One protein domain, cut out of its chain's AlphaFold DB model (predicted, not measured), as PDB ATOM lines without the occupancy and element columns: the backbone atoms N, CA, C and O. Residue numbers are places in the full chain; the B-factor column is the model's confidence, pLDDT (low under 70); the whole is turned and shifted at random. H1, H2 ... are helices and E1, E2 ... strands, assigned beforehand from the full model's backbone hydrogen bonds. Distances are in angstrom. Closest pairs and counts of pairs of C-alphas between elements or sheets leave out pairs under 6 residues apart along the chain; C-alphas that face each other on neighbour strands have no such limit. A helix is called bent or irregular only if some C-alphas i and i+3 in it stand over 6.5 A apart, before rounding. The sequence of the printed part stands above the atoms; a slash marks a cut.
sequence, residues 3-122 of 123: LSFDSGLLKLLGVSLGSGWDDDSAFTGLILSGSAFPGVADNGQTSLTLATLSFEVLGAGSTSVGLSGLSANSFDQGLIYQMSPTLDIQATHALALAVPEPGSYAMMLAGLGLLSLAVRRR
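AT A GLANCE: This is residues 3 to 122 of the 123 residues of the protein "PEP-CTERM domain-containing protein" of bioreactor metagenome (UniProt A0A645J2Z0). Two antiparallel two-stranded ribbons, E3 with E4 and E1 with E2, run loosely side by side in an elongated body, and one straight helix, H2, sticks out from one end of it as a long tail. The opposite end of the body is a tangle of long loops with the one-turn helix H1, and residues 42 to 47 of these loops also stick out. The printed part has 120 residues, with four named strands and two named helices in the order E1, H1, E2, E3, E4, H2; the class is mixed, helices and strands, with under half of the residues in named elements. The whole is extended, with a radius of gyration of the C-alphas of 23.4 A, and spans 84 by 30 by 23 A, a rod whose length is made in good part by the tail with H2.

IN THESE COORDINATES: Strand E3 is residues 61 to 68, 22.9 A from first to last C-alpha, and begins at C-alpha 61 at (-14.962, -35.930, 23.903). Strand E4 is residues 90 to 97, 22.2 A long. Strand E1 is residues 10 to 17, 19.8 A long, with C-alpha 10 at (-18.533, -44.683, 19.943); it bends by 57 degrees at residue 13. Strand E2 is residues 51 to 57, 19.1 A long. Helix H1 is the four residues 25 to 28. Helix H2 is residues 104 to 120, 24.1 A long, and ends at C-alpha 120 at (2.264, -36.765, 61.601). Neither helix is bent or irregular.

HOW THE PARTS SIT: E3 and E4 are antiparallel neighbours and form a hairpin, with 164 degrees between their directions. Their C-alphas 64 and 94 face each other at 4.3 A, and N 67 and O 91, at 2.8 A, and N 95 and O 63, at 2.8 A, are within hydrogen-bond range. Residues 3 to 4 form a short antiparallel pairing with residues 66 to 67 of E3. E1 and E2 are the strands of the other sheet, antiparallel neighbours with 160 degrees between their directions. Their C-alphas 17 and 51 face each other at 4.1 A, and N 52 and O 16, at 2.7 A, and N 13 and O 54, at 2.8 A, are within hydrogen-bond range. Between the two sheets, the closest C-alphas of E2 and E4 are those of Val 57 and Leu 97, 7.2 A apart, and the centres of these strands are 11.9 A apart. E1 and E3 are only just apart, with their closest C-alphas 8.3 A from each other. E2 and E3 are apart. H1 is apart from E3, E4 and H2. Residues 22 to 23 and residues 34 to 35 form a short antiparallel pairing. H2 is apart from E1, E2 and E3, and stands free. In H2 every O i to N i+4 pair is within hydrogen-bond range; H1 is too short for such a pair, and its one O i to N i+3 pair is not within range.

THE WHOLE: The C-alphas of Met 83 and Arg 122, the two farthest apart, are 84.7 A from each other. Residues 42 to 47 and 102 to 122, of which 104 to 120 belong to H2, stand free; the body without them has 93 residues and spans 51 by 25 by 21 A. The printed part has no cut. The links from H1 to E2, 22 residues, and from E3 to E4, 21 residues, are long; E2 to E3 is tight. The mean pLDDT of the printed part is 80.1, and 24 residues are under 70: 70 to 78, 80 to 87, 99 to 104 and 122.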
ATOM      1  N   LEU A   3     -25.968 -44.567   8.650       86.38
ATOM      2  CA  LEU A   3     -25.678 -44.193  10.027       86.38
ATOM      3  C   LEU A   3     -24.222 -43.733  10.110       86.38
ATOM      4  O   LEU A   3     -23.299 -44.518   9.907       86.38
ATOM      5  N   SER A   4     -24.025 -42.474  10.484       89.38
ATOM      6  CA  SER A   4     -22.711 -41.857  10.636       89.38
ATOM      7  C   SER A   4     -22.423 -41.560  12.105       89.38
ATOM      8  O   SER A   4     -23.235 -40.947  12.795       89.38
ATOM      9  N   PHE A   5     -21.273 -42.006  12.603       91.56
ATOM     10  CA  PHE A   5     -20.770 -41.696  13.943       91.56
ATOM     11  C   PHE A   5     -19.249 -41.865  13.987       91.56
ATOM     12  O   PHE A   5     -18.657 -42.521  13.129       91.56
ATOM     13  N   ASP A   6     -18.609 -41.288  15.004       91.56
ATOM     14  CA  ASP A   6     -17.173 -41.460  15.236       91.56
ATOM     15  C   ASP A   6     -16.885 -42.827  15.878       91.56
ATOM     16  O   ASP A   6     -17.135 -43.029  17.069       91.56
ATOM     17  N   SER A   7     -16.338 -43.758  15.094       88.62
ATOM     18  CA  SER A   7     -15.983 -45.108  15.551       88.62
ATOM     19  C   SER A   7     -14.785 -45.157  16.508       88.62
ATOM     20  O   SER A   7     -14.545 -46.191  17.132       88.62
ATOM     21  N   GLY A   8     -14.038 -44.056  16.654       88.75
ATOM     22  CA  GLY A   8     -12.987 -43.912  17.660       88.75
ATOM     23  C   GLY A   8     -13.526 -43.581  19.054       88.75
ATOM     24  O   GLY A   8     -12.865 -43.876  20.049       88.75
ATOM     25  N   LEU A   9     -14.728 -43.001  19.142       88.81
ATOM     26  CA  LEU A   9     -15.355 -42.581  20.402       88.81
ATOM     27  C   LEU A   9     -16.595 -43.396  20.766       88.81
ATOM     28  O   LEU A   9     -16.905 -43.542  21.950       88.81
ATOM     29  N   LEU A  10     -17.301 -43.929  19.774       91.31
ATOM     30  CA  LEU A  10     -18.533 -44.683  19.943       91.31
ATOM     31  C   LEU A  10     -18.446 -46.022  19.227       91.31
ATOM     32  O   LEU A  10     -17.968 -46.129  18.101       91.31
ATOM     33  N   LYS A  11     -19.010 -47.045  19.856       91.44
ATOM     34  CA  LYS A  11     -19.212 -48.352  19.244       91.44
ATOM     35  C   LYS A  11     -20.690 -48.689  19.263       91.44
ATOM     36  O   LYS A  11     -21.303 -48.734  20.326       91.44
ATOM     37  N   LEU A  12     -21.267 -48.933  18.090       91.56
ATOM     38  CA  LEU A  12     -22.653 -49.377  17.984       91.56
ATOM     39  C   LEU A  12     -22.781 -50.783  18.589       91.56
ATOM     40  O   LEU A  12     -22.125 -51.720  18.138       91.56
ATOM     41  N   LEU A  13     -23.616 -50.916  19.618       91.19
ATOM     42  CA  LEU A  13     -23.941 -52.194  20.254       91.19
ATOM     43  C   LEU A  13     -25.097 -52.892  19.545       91.19
ATOM     44  O   LEU A  13     -25.112 -54.115  19.442       91.19
ATOM     45  N   GLY A  14     -26.067 -52.112  19.075       88.81
ATOM     46  CA  GLY A  14     -27.229 -52.649  18.395       88.81
ATOM     47  C   GLY A  14     -28.258 -51.591  18.038       88.81
ATOM     48  O   GLY A  14     -28.205 -50.442  18.492       88.81
ATOM     49  N   VAL A  15     -29.205 -52.032  17.221       89.88
ATOM     50  CA  VAL A  15     -30.367 -51.275  16.771       89.88
ATOM     51  C   VAL A  15     -31.605 -52.062  17.181       89.88
ATOM     52  O   VAL A  15     -31.679 -53.261  16.941       89.88
ATOM     53  N   SER A  16     -32.561 -51.393  17.817       90.31
ATOM     54  CA  SER A  16     -33.883 -51.952  18.107       90.31
ATOM     55  C   SER A  16     -34.924 -51.059  17.470       90.31
ATOM     56  O   SER A  16     -34.940 -49.860  17.743       90.31
ATOM     57  N   LEU A  17     -35.818 -51.614  16.660       88.94
ATOM     58  CA  LEU A  17     -36.923 -50.836  16.113       88.94
ATOM     59  C   LEU A  17     -37.954 -50.483  17.191       88.94
ATOM     60  O   LEU A  17     -38.042 -51.132  18.238       88.94
ATOM     61  N   GLY A  18     -38.681 -49.391  16.958       86.19
ATOM     62  CA  GLY A  18     -39.784 -48.958  17.807       86.19
ATOM     63  C   GLY A  18     -40.983 -49.903  17.708       86.19
ATOM     64  O   GLY A  18     -41.115 -50.683  16.769       86.19
ATOM     65  N   SER A  19     -41.901 -49.821  18.669       84.00
ATOM     66  CA  SER A  19     -43.134 -50.613  18.628       84.00
ATOM     67  C   SER A  19     -43.961 -50.299  17.378       84.00
ATOM     68  O   SER A  19     -44.210 -49.126  17.096       84.00
ATOM     69  N   GLY A  20     -44.444 -51.334  16.689       83.19
ATOM     70  CA  GLY A  20     -45.237 -51.189  15.462       83.19
ATOM     71  C   GLY A  20     -44.410 -51.177  14.175       83.19
ATOM     72  O   GLY A  20     -44.986 -50.981  13.111       83.19
ATOM     73  N   TRP A  21     -43.099 -51.396  14.283       86.75
ATOM     74  CA  TRP A  21     -42.186 -51.600  13.166       86.75
ATOM     75  C   TRP A  21     -41.671 -53.040  13.170       86.75
ATOM     76  O   TRP A  21     -41.236 -53.536  14.211       86.75
ATOM     77  N   ASP A  22     -41.694 -53.677  12.009       87.56
ATOM     78  CA  ASP A  22     -41.067 -54.966  11.745       87.56
ATOM     79  C   ASP A  22     -39.647 -54.750  11.204       87.56
ATOM     80  O   ASP A  22     -39.396 -53.811  10.444       87.56
ATOM     81  N   ASP A  23     -38.705 -55.589  11.640       88.25
ATOM     82  CA  ASP A  23     -37.292 -55.481  11.268       88.25
ATOM     83  C   ASP A  23     -37.002 -56.149   9.924       88.25
ATOM     84  O   ASP A  23     -37.006 -57.375   9.803       88.25
ATOM     85  N   ASP A  24     -36.690 -55.311   8.935       85.50
ATOM     86  CA  ASP A  24     -36.379 -55.708   7.564       85.50
ATOM     87  C   ASP A  24     -34.872 -55.618   7.261       85.50
ATOM     88  O   ASP A  24     -34.445 -55.816   6.117       85.50
ATOM     89  N   SER A  25     -34.032 -55.332   8.264       83.12
ATOM     90  CA  SER A  25     -32.576 -55.181   8.104       83.12
ATOM     91  C   SER A  25     -31.910 -56.417   7.493       83.12
ATOM     92  O   SER A  25     -31.023 -56.295   6.647       83.12
ATOM     93  N   ALA A  26     -32.385 -57.616   7.843       84.81
ATOM     94  CA  ALA A  26     -31.892 -58.872   7.282       84.81
ATOM     95  C   ALA A  26     -32.187 -59.021   5.778       84.81
ATOM     96  O   ALA A  26     -31.438 -59.688   5.066       84.81
ATOM     97  N   PHE A  27     -33.272 -58.410   5.295       80.56
ATOM     98  CA  PHE A  27     -33.693 -58.479   3.898       80.56
ATOM     99  C   PHE A  27     -33.054 -57.376   3.048       80.56
ATOM    100  O   PHE A  27     -32.670 -57.615   1.904       80.56
ATOM    101  N   THR A  28     -32.911 -56.175   3.607       79.06
ATOM    102  CA  THR A  28     -32.366 -55.008   2.894       79.06
ATOM    103  C   THR A  28     -30.848 -54.880   2.994       79.06
ATOM    104  O   THR A  28     -30.240 -54.166   2.201       79.06
ATOM    105  N   GLY A  29     -30.216 -55.555   3.960       80.25
ATOM    106  CA  GLY A  29     -28.781 -55.432   4.237       80.25
ATOM    107  C   GLY A  29     -28.385 -54.091   4.869       80.25
ATOM    108  O   GLY A  29     -27.197 -53.803   5.008       80.25
ATOM    109  N   LEU A  30     -29.362 -53.265   5.249       80.00
ATOM    110  CA  LEU A  30     -29.156 -51.969   5.886       80.00
ATOM    111  C   LEU A  30     -29.236 -52.117   7.408       80.00
ATOM    112  O   LEU A  30     -30.110 -52.802   7.924       80.00
ATOM    113  N   ILE A  31     -28.374 -51.397   8.133       81.12
ATOM    114  CA  ILE A  31     -28.339 -51.407   9.610       81.12
ATOM    115  C   ILE A  31     -29.659 -50.900  10.218       81.12
ATOM    116  O   ILE A  31     -30.058 -51.311  11.302       81.12
ATOM    117  N   LEU A  32     -30.326 -49.988   9.514       81.69
ATOM    118  CA  LEU A  32     -31.603 -49.394   9.893       81.69
ATOM    119  C   LEU A  32     -32.568 -49.542   8.724       81.69
ATOM    120  O   LEU A  32     -32.503 -48.775   7.752       81.69
ATOM    121  N   SER A  33     -33.437 -50.542   8.834       82.44
ATOM    122  CA  SER A  33     -34.522 -50.808   7.901       82.44
ATOM    123  C   SER A  33     -35.662 -51.496   8.636       82.44
ATOM    124  O   SER A  33     -35.444 -52.455   9.371       82.44
ATOM    125  N   GLY A  34     -36.867 -50.982   8.444       82.12
ATOM    126  CA  GLY A  34     -38.069 -51.593   8.970       82.12
ATOM    127  C   GLY A  34     -39.302 -51.013   8.314       82.12
ATOM    128  O   GLY A  34     -39.271 -49.901   7.772       82.12
ATOM    129  N   SER A  35     -40.383 -51.771   8.375       81.62
ATOM    130  CA  SER A  35     -41.665 -51.414   7.785       81.62
ATOM    131  C   SER A  35     -42.784 -51.555   8.805       81.62
ATOM    132  O   SER A  35     -42.646 -52.197   9.840       81.62
ATOM    133  N   ALA A  36     -43.900 -50.888   8.542       82.88
ATOM    134  CA  ALA A  36     -45.096 -50.987   9.360       82.88
ATOM    135  C   ALA A  36     -46.285 -51.192   8.423       82.88
ATOM    136  O   ALA A  36     -46.642 -50.285   7.668       82.88
ATOM    137  N   PHE A  37     -46.900 -52.376   8.456       78.25
ATOM    138  CA  PHE A  37     -48.106 -52.681   7.685       78.25
ATOM    139  C   PHE A  37     -49.234 -53.146   8.620       78.25
ATOM    140  O   PHE A  37     -49.009 -54.034   9.441       78.25
ATOM    141  N   PRO A  38     -50.457 -52.585   8.531       77.00
ATOM    142  CA  PRO A  38     -50.957 -51.632   7.527       77.00
ATOM    143  C   PRO A  38     -50.496 -50.176   7.729       77.00
ATOM    144  O   PRO A  38     -50.867 -49.305   6.946       77.00
ATOM    145  N   GLY A  39     -49.712 -49.905   8.770       78.31
ATOM    146  CA  GLY A  39     -49.175 -48.588   9.104       78.31
ATOM    147  C   GLY A  39     -49.151 -48.372  10.614       78.31
ATOM    148  O   GLY A  39     -49.654 -49.196  11.379       78.31
ATOM    149  N   VAL A  40     -48.589 -47.245  11.049       79.12
ATOM    150  CA  VAL A  40     -48.609 -46.830  12.457       79.12
ATOM    151  C   VAL A  40     -49.796 -45.894  12.691       79.12
ATOM    152  O   VAL A  40     -49.981 -44.929  11.952       79.12
ATOM    153  N   ALA A  41     -50.608 -46.177  13.713       78.62
ATOM    154  CA  ALA A  41     -51.749 -45.337  14.064       78.62
ATOM    155  C   ALA A  41     -51.294 -43.971  14.606       78.62
ATOM    156  O   ALA A  41     -50.474 -43.893  15.528       78.62
ATOM    157  N   ASP A  42     -51.876 -42.897  14.078       76.44
ATOM    158  CA  ASP A  42     -51.725 -41.555  14.632       76.44
ATOM    159  C   ASP A  42     -52.825 -41.291  15.671       76.44
ATOM    160  O   ASP A  42     -53.958 -40.950  15.336       76.44
ATOM    161  N   ASN A  43     -52.491 -41.471  16.950       82.75
ATOM    162  CA  ASN A  43     -53.378 -41.169  18.076       82.75
ATOM    163  C   ASN A  43     -53.187 -39.727  18.592       82.75
ATOM    164  O   ASN A  43     -53.539 -39.438  19.736       82.75
ATOM    165  N   GLY A  44     -52.595 -38.831  17.790       81.50
ATOM    166  CA  GLY A  44     -52.236 -37.471  18.200       81.50
ATOM    167  C   GLY A  44     -50.894 -37.388  18.933       81.50
ATOM    168  O   GLY A  44     -50.685 -36.484  19.743       81.50
ATOM    169  N   GLN A  45     -49.990 -38.339  18.685       82.75
ATOM    170  CA  GLN A  45     -48.644 -38.314  19.259       82.75
ATOM    171  C   GLN A  45     -47.795 -37.208  18.612       82.75
ATOM    172  O   GLN A  45     -47.763 -37.059  17.397       82.75
ATOM    173  N   THR A  46     -47.045 -36.457  19.424       81.50
ATOM    174  CA  THR A  46     -46.139 -35.397  18.938       81.50
ATOM    175  C   THR A  46     -44.796 -35.925  18.432       81.50
ATOM    176  O   THR A  46     -44.027 -35.180  17.830       81.50
ATOM    177  N   SER A  47     -44.475 -37.184  18.722       81.12
ATOM    178  CA  SER A  47     -43.234 -37.840  18.322       81.12
ATOM    179  C   SER A  47     -43.488 -39.300  17.966       81.12
ATOM    180  O   SER A  47     -44.342 -39.963  18.555       81.12
ATOM    181  N   LEU A  48     -42.718 -39.803  17.001       79.06
ATOM    182  CA  LEU A  48     -42.753 -41.190  16.559       79.06
ATOM    183  C   LEU A  48     -41.364 -41.804  16.730       79.06
ATOM    184  O   LEU A  48     -40.389 -41.333  16.144       79.06
ATOM    185  N   THR A  49     -41.267 -42.856  17.538       85.31
ATOM    186  CA  THR A  49     -40.021 -43.607  17.703       85.31
ATOM    187  C   THR A  49     -39.893 -44.626  16.577       85.31
ATOM    188  O   THR A  49     -40.639 -45.600  16.537       85.31
ATOM    189  N   LEU A  50     -38.939 -44.399  15.673       82.69
ATOM    190  CA  LEU A  50     -38.630 -45.317  14.571       82.69
ATOM    191  C   LEU A  50     -37.687 -46.432  15.032       82.69
ATOM    192  O   LEU A  50     -37.954 -47.613  14.842       82.69
ATOM    193  N   ALA A  51     -36.586 -46.045  15.674       86.12
ATOM    194  CA  ALA A  51     -35.569 -46.959  16.165       86.12
ATOM    195  C   ALA A  51     -34.828 -46.364  17.366       86.12
ATOM    196  O   ALA A  51     -34.740 -45.147  17.531       86.12
ATOM    197  N   THR A  52     -34.269 -47.249  18.180       89.38
ATOM    198  CA  THR A  52     -33.373 -46.949  19.291       89.38
ATOM    199  C   THR A  52     -31.987 -47.484  18.955       89.38
ATOM    200  O   THR A  52     -31.812 -48.679  18.709       89.38
ATOM    201  N   LEU A  53     -31.002 -46.589  18.956       89.50
ATOM    202  CA  LEU A  53     -29.595 -46.900  18.725       89.50
ATOM    203  C   LEU A  53     -28.864 -46.970  20.062       89.50
ATOM    204  O   LEU A  53     -28.879 -46.006  20.827       89.50
ATOM    205  N   SER A  54     -28.220 -48.101  20.336       91.06
ATOM    206  CA  SER A  54     -27.446 -48.294  21.563       91.06
ATOM    207  C   SER A  54     -25.958 -48.195  21.261       91.06
ATOM    208  O   SER A  54     -25.448 -48.949  20.432       91.06
ATOM    209  N   PHE A  55     -25.257 -47.296  21.951       90.88
ATOM    210  CA  PHE A  55     -23.821 -47.081  21.778       90.88
ATOM    211  C   PHE A  55     -23.054 -47.330  23.079       90.88
ATOM    212  O   PHE A  55     -23.476 -46.917  24.157       90.88
ATOM    213  N   GLU A  56     -21.900 -47.974  22.953       89.62
ATOM    214  CA  GLU A  56     -20.862 -48.056  23.975       89.62
ATOM    215  C   GLU A  56     -19.898 -46.876  23.799       89.62
ATOM    216  O   GLU A  56     -19.425 -46.606  22.692       89.62
ATOM    217  N   VAL A  57     -19.620 -46.163  24.892       89.44
ATOM    218  CA  VAL A  57     -18.720 -45.002  24.905       89.44
ATOM    219  C   VAL A  57     -17.290 -45.487  25.114       89.44
ATOM    220  O   VAL A  57     -16.956 -45.985  26.187       89.44
ATOM    221  N   LEU A  58     -16.446 -45.336  24.093       87.75
ATOM    222  CA  LEU A  58     -15.044 -45.769  24.115       87.75
ATOM    223  C   LEU A  58     -14.095 -44.691  24.650       87.75
ATOM    224  O   LEU A  58     -13.024 -45.009  25.165       87.75
ATOM    225  N   GLY A  59     -14.473 -43.418  24.532       84.44
ATOM    226  CA  GLY A  59     -13.630 -42.290  24.913       84.44
ATOM    227  C   GLY A  59     -14.430 -41.053  25.299       84.44
ATOM    228  O   GLY A  59     -15.613 -40.927  24.983       84.44
ATOM    229  N   ALA A  60     -13.771 -40.137  26.005       84.19
ATOM    230  CA  ALA A  60     -14.332 -38.832  26.331       84.19
ATOM    231  C   ALA A  60     -14.102 -37.847  25.176       84.19
ATOM    232  O   ALA A  60     -13.074 -37.902  24.500       84.19
ATOM    233  N   GLY A  61     -15.040 -36.926  24.972       85.19
ATOM    234  CA  GLY A  61     -14.962 -35.930  23.903       85.19
ATOM    235  C   GLY A  61     -16.331 -35.508  23.383       85.19
ATOM    236  O   GLY A  61     -17.366 -35.894  23.922       85.19
ATOM    237  N   SER A  62     -16.332 -34.713  22.317       85.81
ATOM    238  CA  SER A  62     -17.550 -34.323  21.604       85.81
ATOM    239  C   SER A  62     -17.660 -35.128  20.319       85.81
ATOM    240  O   SER A  62     -16.704 -35.191  19.550       85.81
ATOM    241  N   THR A  63     -18.825 -35.710  20.064       89.88
ATOM    242  CA  THR A  63     -19.107 -36.442  18.826       89.88
ATOM    243  C   THR A  63     -20.530 -36.162  18.357       89.88
ATOM    244  O   THR A  63     -21.317 -35.536  19.068       89.88
ATOM    245  N   SER A  64     -20.884 -36.610  17.158       89.12
ATOM    246  CA  SER A  64     -22.258 -36.560  16.672       89.12
ATOM    247  C   SER A  64     -22.669 -37.884  16.059       89.12
ATOM    248  O   SER A  64     -21.869 -38.548  15.403       89.12
ATOM    249  N   VAL A  65     -23.940 -38.222  16.236       89.44
ATOM    250  CA  VAL A  65     -24.596 -39.316  15.524       89.44
ATOM    251  C   VAL A  65     -25.482 -38.691  14.457       89.44
ATOM    252  O   VAL A  65     -26.327 -37.848  14.762       89.44
ATOM    253  N   GLY A  66     -25.248 -39.077  13.210       88.00
ATOM    254  CA  GLY A  66     -25.984 -38.644  12.034       88.00
ATOM    255  C   GLY A  66     -26.764 -39.799  11.424       88.00
ATOM    256  O   GLY A  66     -26.258 -40.911  11.301       88.00
ATOM    257  N   LEU A  67     -27.992 -39.515  11.018       85.12
ATOM    258  CA  LEU A  67     -28.851 -40.389  10.237       85.12
ATOM    259  C   LEU A  67     -29.188 -39.683   8.933       85.12
ATOM    260  O   LEU A  67     -29.641 -38.535   8.950       85.12
ATOM    261  N   SER A  68     -28.997 -40.381   7.818       80.19
ATOM    262  CA  SER A  68     -29.351 -39.877   6.494       80.19
ATOM    263  C   SER A  68     -29.975 -40.977   5.642       80.19
ATOM    264  O   SER A  68     -29.386 -42.042   5.446       80.19
ATOM    265  N   GLY A  69     -31.178 -40.727   5.126       71.62
ATOM    266  CA  GLY A  69     -31.767 -41.521   4.047       71.62
ATOM    267  C   GLY A  69     -31.314 -41.001   2.684       71.62
ATOM    268  O   GLY A  69     -31.315 -39.790   2.461       71.62
ATOM    269  N   LEU A  70     -30.928 -41.892   1.765       58.50
ATOM    270  CA  LEU A  70     -30.654 -41.511   0.383       58.50
ATOM    271  C   LEU A  70     -31.975 -41.539  -0.392       58.50
ATOM    272  O   LEU A  70     -32.419 -42.579  -0.864       58.50
ATOM    273  N   SER A  71     -32.552 -40.350  -0.556       57.94
ATOM    274  CA  SER A  71     -33.654 -40.010  -1.462       57.94
ATOM    275  C   SER A  71     -35.041 -40.598  -1.159       57.94
ATOM    276  O   SER A  71     -35.242 -41.808  -1.118       57.94
ATOM    277  N   ALA A  72     -36.036 -39.710  -1.162       56.62
ATOM    278  CA  ALA A  72     -37.482 -39.953  -1.175       56.62
ATOM    279  C   ALA A  72     -38.011 -40.962  -2.226       56.62
ATOM    280  O   ALA A  72     -39.193 -41.309  -2.208       56.62
ATOM    281  N   ASN A  73     -37.156 -41.419  -3.148       58.19
ATOM    282  CA  ASN A  73     -37.487 -42.347  -4.229       58.19
ATOM    283  C   ASN A  73     -37.006 -43.786  -3.966       58.19
ATOM    284  O   ASN A  73     -37.260 -44.665  -4.791       58.19
ATOM    285  N   SER A  74     -36.310 -44.034  -2.853       63.81
ATOM    286  CA  SER A  74     -35.874 -45.369  -2.444       63.81
ATOM    287  C   SER A  74     -36.899 -45.960  -1.475       63.81
ATOM    288  O   SER A  74     -37.113 -45.424  -0.392       63.81
ATOM    289  N   PHE A  75     -37.552 -47.067  -1.840       62.91
ATOM    290  CA  PHE A  75     -38.571 -47.703  -0.982       62.91
ATOM    291  C   PHE A  75     -38.009 -48.258   0.337       62.91
ATOM    292  O   PHE A  75     -38.746 -48.475   1.291       62.91
ATOM    293  N   ASP A  76     -36.701 -48.475   0.379       61.34
ATOM    294  CA  ASP A  76     -35.905 -48.943   1.509       61.34
ATOM    295  C   ASP A  76     -35.317 -47.796   2.356       61.34
ATOM    296  O   ASP A  76     -34.680 -48.050   3.386       61.34
ATOM    297  N   GLN A  77     -35.490 -46.529   1.945       65.44
ATOM    298  CA  GLN A  77     -34.878 -45.374   2.608       65.44
ATOM    299  C   GLN A  77     -35.851 -44.197   2.725       65.44
ATOM    300  O   GLN A  77     -36.209 -43.557   1.746       65.44
ATOM    301  N   GLY A  78     -36.229 -43.868   3.959       64.88
ATOM    302  CA  GLY A  78     -37.133 -42.758   4.264       64.88
ATOM    303  C   GLY A  78     -38.410 -43.226   4.952       64.88
ATOM    304  O   GLY A  78     -38.573 -44.407   5.251       64.88
ATOM    305  N   LEU A  79     -39.298 -42.276   5.248       70.25
ATOM    306  CA  LEU A  79     -40.600 -42.555   5.848       70.25
ATOM    307  C   LEU A  79     -41.684 -42.384   4.787       70.25
ATOM    308  O   LEU A  79     -41.969 -41.266   4.354       70.25
ATOM    309  N   ILE A  80     -42.263 -43.503   4.354       69.44
ATOM    310  CA  ILE A  80     -43.311 -43.521   3.335       69.44
ATOM    311  C   ILE A  80     -44.663 -43.601   4.034       69.44
ATOM    312  O   ILE A  80     -44.982 -44.585   4.697       69.44
ATOM    313  N   TYR A  81     -45.472 -42.566   3.847       65.69
ATOM    314  CA  TYR A  81     -46.865 -42.545   4.272       65.69
ATOM    315  C   TYR A  81     -47.759 -42.806   3.062       65.69
ATOM    316  O   TYR A  81     -47.604 -42.171   2.024       65.69
ATOM    317  N   GLN A  82     -48.745 -43.692   3.197       62.44
ATOM    318  CA  GLN A  82     -49.611 -44.104   2.083       62.44
ATOM    319  C   GLN A  82     -50.368 -42.941   1.399       62.44
ATOM    320  O   GLN A  82     -50.768 -43.063   0.246       62.44
ATOM    321  N   MET A  83     -50.546 -41.812   2.095       64.62
ATOM    322  CA  MET A  83     -51.288 -40.626   1.640       64.62
ATOM    323  C   MET A  83     -50.464 -39.327   1.732       64.62
ATOM    324  O   MET A  83     -51.023 -38.232   1.770       64.62
ATOM    325  N   SER A  84     -49.138 -39.412   1.836       62.22
ATOM    326  CA  SER A  84     -48.267 -38.239   1.978       62.22
ATOM    327  C   SER A  84     -46.956 -38.439   1.224       62.22
ATOM    328  O   SER A  84     -46.577 -39.577   0.954       62.22
ATOM    329  N   PRO A  85     -46.274 -37.349   0.829       65.88
ATOM    330  CA  PRO A  85     -44.989 -37.467   0.156       65.88
ATOM    331  C   PRO A  85     -43.989 -38.207   1.050       65.88
ATOM    332  O   PRO A  85     -44.014 -38.047   2.273       65.88
ATOM    333  N   THR A  86     -43.107 -39.000   0.439       68.50
ATOM    334  CA  THR A  86     -41.987 -39.615   1.155       68.50
ATOM    335  C   THR A  86     -41.162 -38.521   1.819       68.50
ATOM    336  O   THR A  86     -40.770 -37.549   1.168       68.50
ATOM    337  N   LEU A  87     -40.911 -38.678   3.116       69.38
ATOM    338  CA  LEU A  87     -40.117 -37.727   3.875       69.38
ATOM    339  C   LEU A  87     -38.673 -38.218   3.962       69.38
ATOM    340  O   LEU A  87     -38.413 -39.322   4.456       69.38
ATOM    341  N   ASP A  88     -37.738 -37.374   3.524       70.69
ATOM    342  CA  ASP A  88     -36.318 -37.596   3.771       70.69
ATOM    343  C   ASP A  88     -36.053 -37.471   5.274       70.69
ATOM    344  O   ASP A  88     -36.353 -36.453   5.903       70.69
ATOM    345  N   ILE A  89     -35.468 -38.516   5.858       72.06
ATOM    346  CA  ILE A  89     -35.026 -38.489   7.249       72.06
ATOM    347  C   ILE A  89     -33.576 -38.010   7.259       72.06
ATOM    348  O   ILE A  89     -32.671 -38.724   6.819       72.06
ATOM    349  N   GLN A  90     -33.366 -36.802   7.780       77.75
ATOM    350  CA  GLN A  90     -32.050 -36.275   8.128       77.75
ATOM    351  C   GLN A  90     -32.078 -35.810   9.577       77.75
ATOM    352  O   GLN A  90     -32.844 -34.916   9.939       77.75
ATOM    353  N   ALA A  91     -31.253 -36.426  10.415       79.69
ATOM    354  CA  ALA A  91     -31.148 -36.063  11.819       79.69
ATOM    355  C   ALA A  91     -29.695 -36.150  12.265       79.69
ATOM    356  O   ALA A  91     -29.049 -37.177  12.083       79.69
ATOM    357  N   THR A  92     -29.202 -35.088  12.895       84.62
ATOM    358  CA  THR A  92     -27.882 -35.077  13.526       84.62
ATOM    359  C   THR A  92     -28.049 -34.680  14.976       84.62
ATOM    360  O   THR A  92     -28.634 -33.641  15.277       84.62
ATOM    361  N   HIS A  93     -27.522 -35.500  15.875       85.06
ATOM    362  CA  HIS A  93     -27.525 -35.233  17.303       85.06
ATOM    363  C   HIS A  93     -26.087 -35.112  17.801       85.06
ATOM    364  O   HIS A  93     -25.269 -35.998  17.559       85.06
ATOM    365  N   ALA A  94     -25.775 -34.019  18.498       83.94
ATOM    366  CA  ALA A  94     -24.475 -33.817  19.129       83.94
ATOM    367  C   ALA A  94     -24.470 -34.438  20.533       83.94
ATOM    368  O   ALA A  94     -25.431 -34.295  21.288       83.94
ATOM    369  N   LEU A  95     -23.391 -35.131  20.888       82.94
ATOM    370  CA  LEU A  95     -23.193 -35.755  22.191       82.94
ATOM    371  C   LEU A  95     -21.888 -35.256  22.814       82.94
ATOM    372  O   LEU A  95     -20.846 -35.216  22.158       82.94
ATOM    373  N   ALA A  96     -21.949 -34.924  24.102       81.19
ATOM    374  CA  ALA A  96     -20.779 -34.717  24.944       81.19
ATOM    375  C   ALA A  96     -20.580 -35.973  25.801       81.19
ATOM    376  O   ALA A  96     -21.416 -36.300  26.644       81.19
ATOM    377  N   LEU A  97     -19.495 -36.697  25.546       81.69
ATOM    378  CA  LEU A  97     -19.170 -37.963  26.188       81.69
ATOM    379  C   LEU A  97     -18.219 -37.713  27.355       81.69
ATOM    380  O   LEU A  97     -17.112 -37.203  27.174       81.69
ATOM    381  N   ALA A  98     -18.646 -38.107  28.551       73.62
ATOM    382  CA  ALA A  98     -17.809 -38.144  29.739       73.62
ATOM    383  C   ALA A  98     -17.619 -39.605  30.152       73.62
ATOM    384  O   ALA A  98     -18.592 -40.326  30.378       73.62
ATOM    385  N   VAL A  99     -16.367 -40.042  30.248       69.31
ATOM    386  CA  VAL A  99     -16.024 -41.350  30.812       69.31
ATOM    387  C   VAL A  99     -15.746 -41.136  32.299       69.31
ATOM    388  O   VAL A  99     -14.979 -40.224  32.619       69.31
ATOM    389  N   PRO A 100     -16.345 -41.917  33.220       62.81
ATOM    390  CA  PRO A 100     -15.995 -41.847  34.632       62.81
ATOM    391  C   PRO A 100     -14.486 -42.034  34.785       62.81
ATOM    392  O   PRO A 100     -13.942 -43.057  34.363       62.81
ATOM    393  N   GLU A 101     -13.805 -41.031  35.338       64.38
ATOM    394  CA  GLU A 101     -12.359 -41.110  35.507       64.38
ATOM    395  C   GLU A 101     -12.026 -42.351  36.355       64.38
ATOM    396  O   GLU A 101     -12.674 -42.573  37.389       64.38
ATOM    397  N   PRO A 102     -11.053 -43.189  35.938       60.06
ATOM    398  CA  PRO A 102     -10.671 -44.378  36.690       60.06
ATOM    399  C   PRO A 102     -10.294 -43.995  38.123       60.06
ATOM    400  O   PRO A 102      -9.999 -42.832  38.395       60.06
ATOM    401  N   GLY A 103     -10.231 -44.967  39.039       67.19
ATOM    402  CA  GLY A 103      -9.910 -44.789  40.466       67.19
ATOM    403  C   GLY A 103      -8.610 -44.034  40.815       67.19
ATOM    404  O   GLY A 103      -8.221 -44.024  41.974       67.19
ATOM    405  N   SER A 104      -7.950 -43.378  39.864       69.81
ATOM    406  CA  SER A 104      -6.962 -42.311  40.010       69.81
ATOM    407  C   SER A 104      -7.314 -41.291  41.092       69.81
ATOM    408  O   SER A 104      -6.431 -40.966  41.877       69.81
ATOM    409  N   TYR A 105      -8.570 -40.841  41.237       73.75
ATOM    410  CA  TYR A 105      -8.934 -39.975  42.375       73.75
ATOM    411  C   TYR A 105      -8.864 -40.709  43.713       73.75
ATOM    412  O   TYR A 105      -8.361 -40.159  44.691       73.75
ATOM    413  N   ALA A 106      -9.321 -41.961  43.763       78.62
ATOM    414  CA  ALA A 106      -9.221 -42.781  44.964       78.62
ATOM    415  C   ALA A 106      -7.751 -43.082  45.313       78.62
ATOM    416  O   ALA A 106      -7.379 -43.016  46.478       78.62
ATOM    417  N   MET A 107      -6.896 -43.321  44.314       78.75
ATOM    418  CA  MET A 107      -5.452 -43.519  44.481       78.75
ATOM    419  C   MET A 107      -4.725 -42.225  44.856       78.75
ATOM    420  O   MET A 107      -3.825 -42.256  45.689       78.75
ATOM    421  N   MET A 108      -5.138 -41.077  44.312       82.81
ATOM    422  CA  MET A 108      -4.616 -39.763  44.690       82.81
ATOM    423  C   MET A 108      -4.975 -39.440  46.143       82.81
ATOM    424  O   MET A 108      -4.102 -39.061  46.921       82.81
ATOM    425  N   LEU A 109      -6.234 -39.649  46.541       84.44
ATOM    426  CA  LEU A 109      -6.687 -39.455  47.920       84.44
ATOM    427  C   LEU A 109      -6.036 -40.452  48.882       84.44
ATOM    428  O   LEU A 109      -5.617 -40.056  49.968       84.44
ATOM    429  N   ALA A 110      -5.880 -41.716  48.485       85.06
ATOM    430  CA  ALA A 110      -5.158 -42.708  49.274       85.06
ATOM    431  C   ALA A 110      -3.676 -42.327  49.433       85.06
ATOM    432  O   ALA A 110      -3.145 -42.377  50.542       85.06
ATOM    433  N   GLY A 111      -3.020 -41.872  48.362       87.06
ATOM    434  CA  GLY A 111      -1.637 -41.395  48.392       87.06
ATOM    435  C   GLY A 111      -1.450 -40.178  49.303       87.06
ATOM    436  O   GLY A 111      -0.554 -40.165  50.147       87.06
ATOM    437  N   LEU A 112      -2.336 -39.183  49.206       88.00
ATOM    438  CA  LEU A 112      -2.333 -38.004  50.081       88.00
ATOM    439  C   LEU A 112      -2.646 -38.368  51.544       88.00
ATOM    440  O   LEU A 112      -2.027 -37.839  52.473       88.00
ATOM    441  N   GLY A 113      -3.555 -39.318  51.768       88.50
ATOM    442  CA  GLY A 113      -3.866 -39.861  53.090       88.50
ATOM    443  C   GLY A 113      -2.660 -40.544  53.743       88.50
ATOM    444  O   GLY A 113      -2.358 -40.298  54.909       88.50
ATOM    445  N   LEU A 114      -1.906 -41.340  52.983       89.69
ATOM    446  CA  LEU A 114      -0.689 -41.988  53.477       89.69
ATOM    447  C   LEU A 114       0.430 -40.978  53.775       89.69
ATOM    448  O   LEU A 114       1.107 -41.099  54.799       89.69
ATOM    449  N   LEU A 115       0.597 -39.952  52.935       87.62
ATOM    450  CA  LEU A 115       1.590 -38.893  53.149       87.62
ATOM    451  C   LEU A 115       1.295 -38.065  54.406       87.62
ATOM    452  O   LEU A 115       2.198 -37.821  55.208       87.62
ATOM    453  N   SER A 116       0.036 -37.682  54.627       85.88
ATOM    454  CA  SER A 116      -0.364 -36.934  55.828       85.88
ATOM    455  C   SER A 116      -0.158 -37.737  57.122       85.88
ATOM    456  O   SER A 116       0.325 -37.193  58.120       85.88
ATOM    457  N   LEU A 117      -0.420 -39.050  57.103       87.50
ATOM    458  CA  LEU A 117      -0.125 -39.953  58.222       87.50
ATOM    459  C   LEU A 117       1.381 -40.108  58.483       87.50
ATOM    460  O   LEU A 117       1.796 -40.174  59.641       87.50
ATOM    461  N   ALA A 118       2.205 -40.156  57.433       85.06
ATOM    462  CA  ALA A 118       3.656 -40.277  57.562       85.06
ATOM    463  C   ALA A 118       4.301 -39.015  58.163       85.06
ATOM    464  O   ALA A 118       5.184 -39.129  59.012       85.06
ATOM    465  N   VAL A 119       3.833 -37.822  57.774       86.81
ATOM    466  CA  VAL A 119       4.302 -36.542  58.335       86.81
ATOM    467  C   VAL A 119       3.946 -36.428  59.817       86.81
ATOM    468  O   VAL A 119       4.797 -36.070  60.627       86.81
ATOM    469  N   ARG A 120       2.729 -36.824  60.205       83.31
ATOM    470  CA  ARG A 120       2.264 -36.765  61.601       83.31
ATOM    471  C   ARG A 120       2.996 -37.724  62.550       83.31
ATOM    472  O   ARG A 120       2.912 -37.552  63.755       83.31
ATOM    473  N   ARG A 121       3.680 -38.748  62.028       76.44
ATOM    474  CA  ARG A 121       4.481 -39.699  62.825       76.44
ATOM    475  C   ARG A 121       5.943 -39.277  63.005       76.44
ATOM    476  O   ARG A 121       6.657 -39.939  63.751       76.44
ATOM    477  N   ARG A 122       6.408 -38.252  62.281       69.19
ATOM    478  CA  ARG A 122       7.808 -37.786  62.296       69.19
ATOM    479  C   ARG A 122       8.024 -36.456  63.026       69.19
ATOM    480  O   ARG A 122       9.179 -36.132  63.281       69.19
TER     481      ARG A 122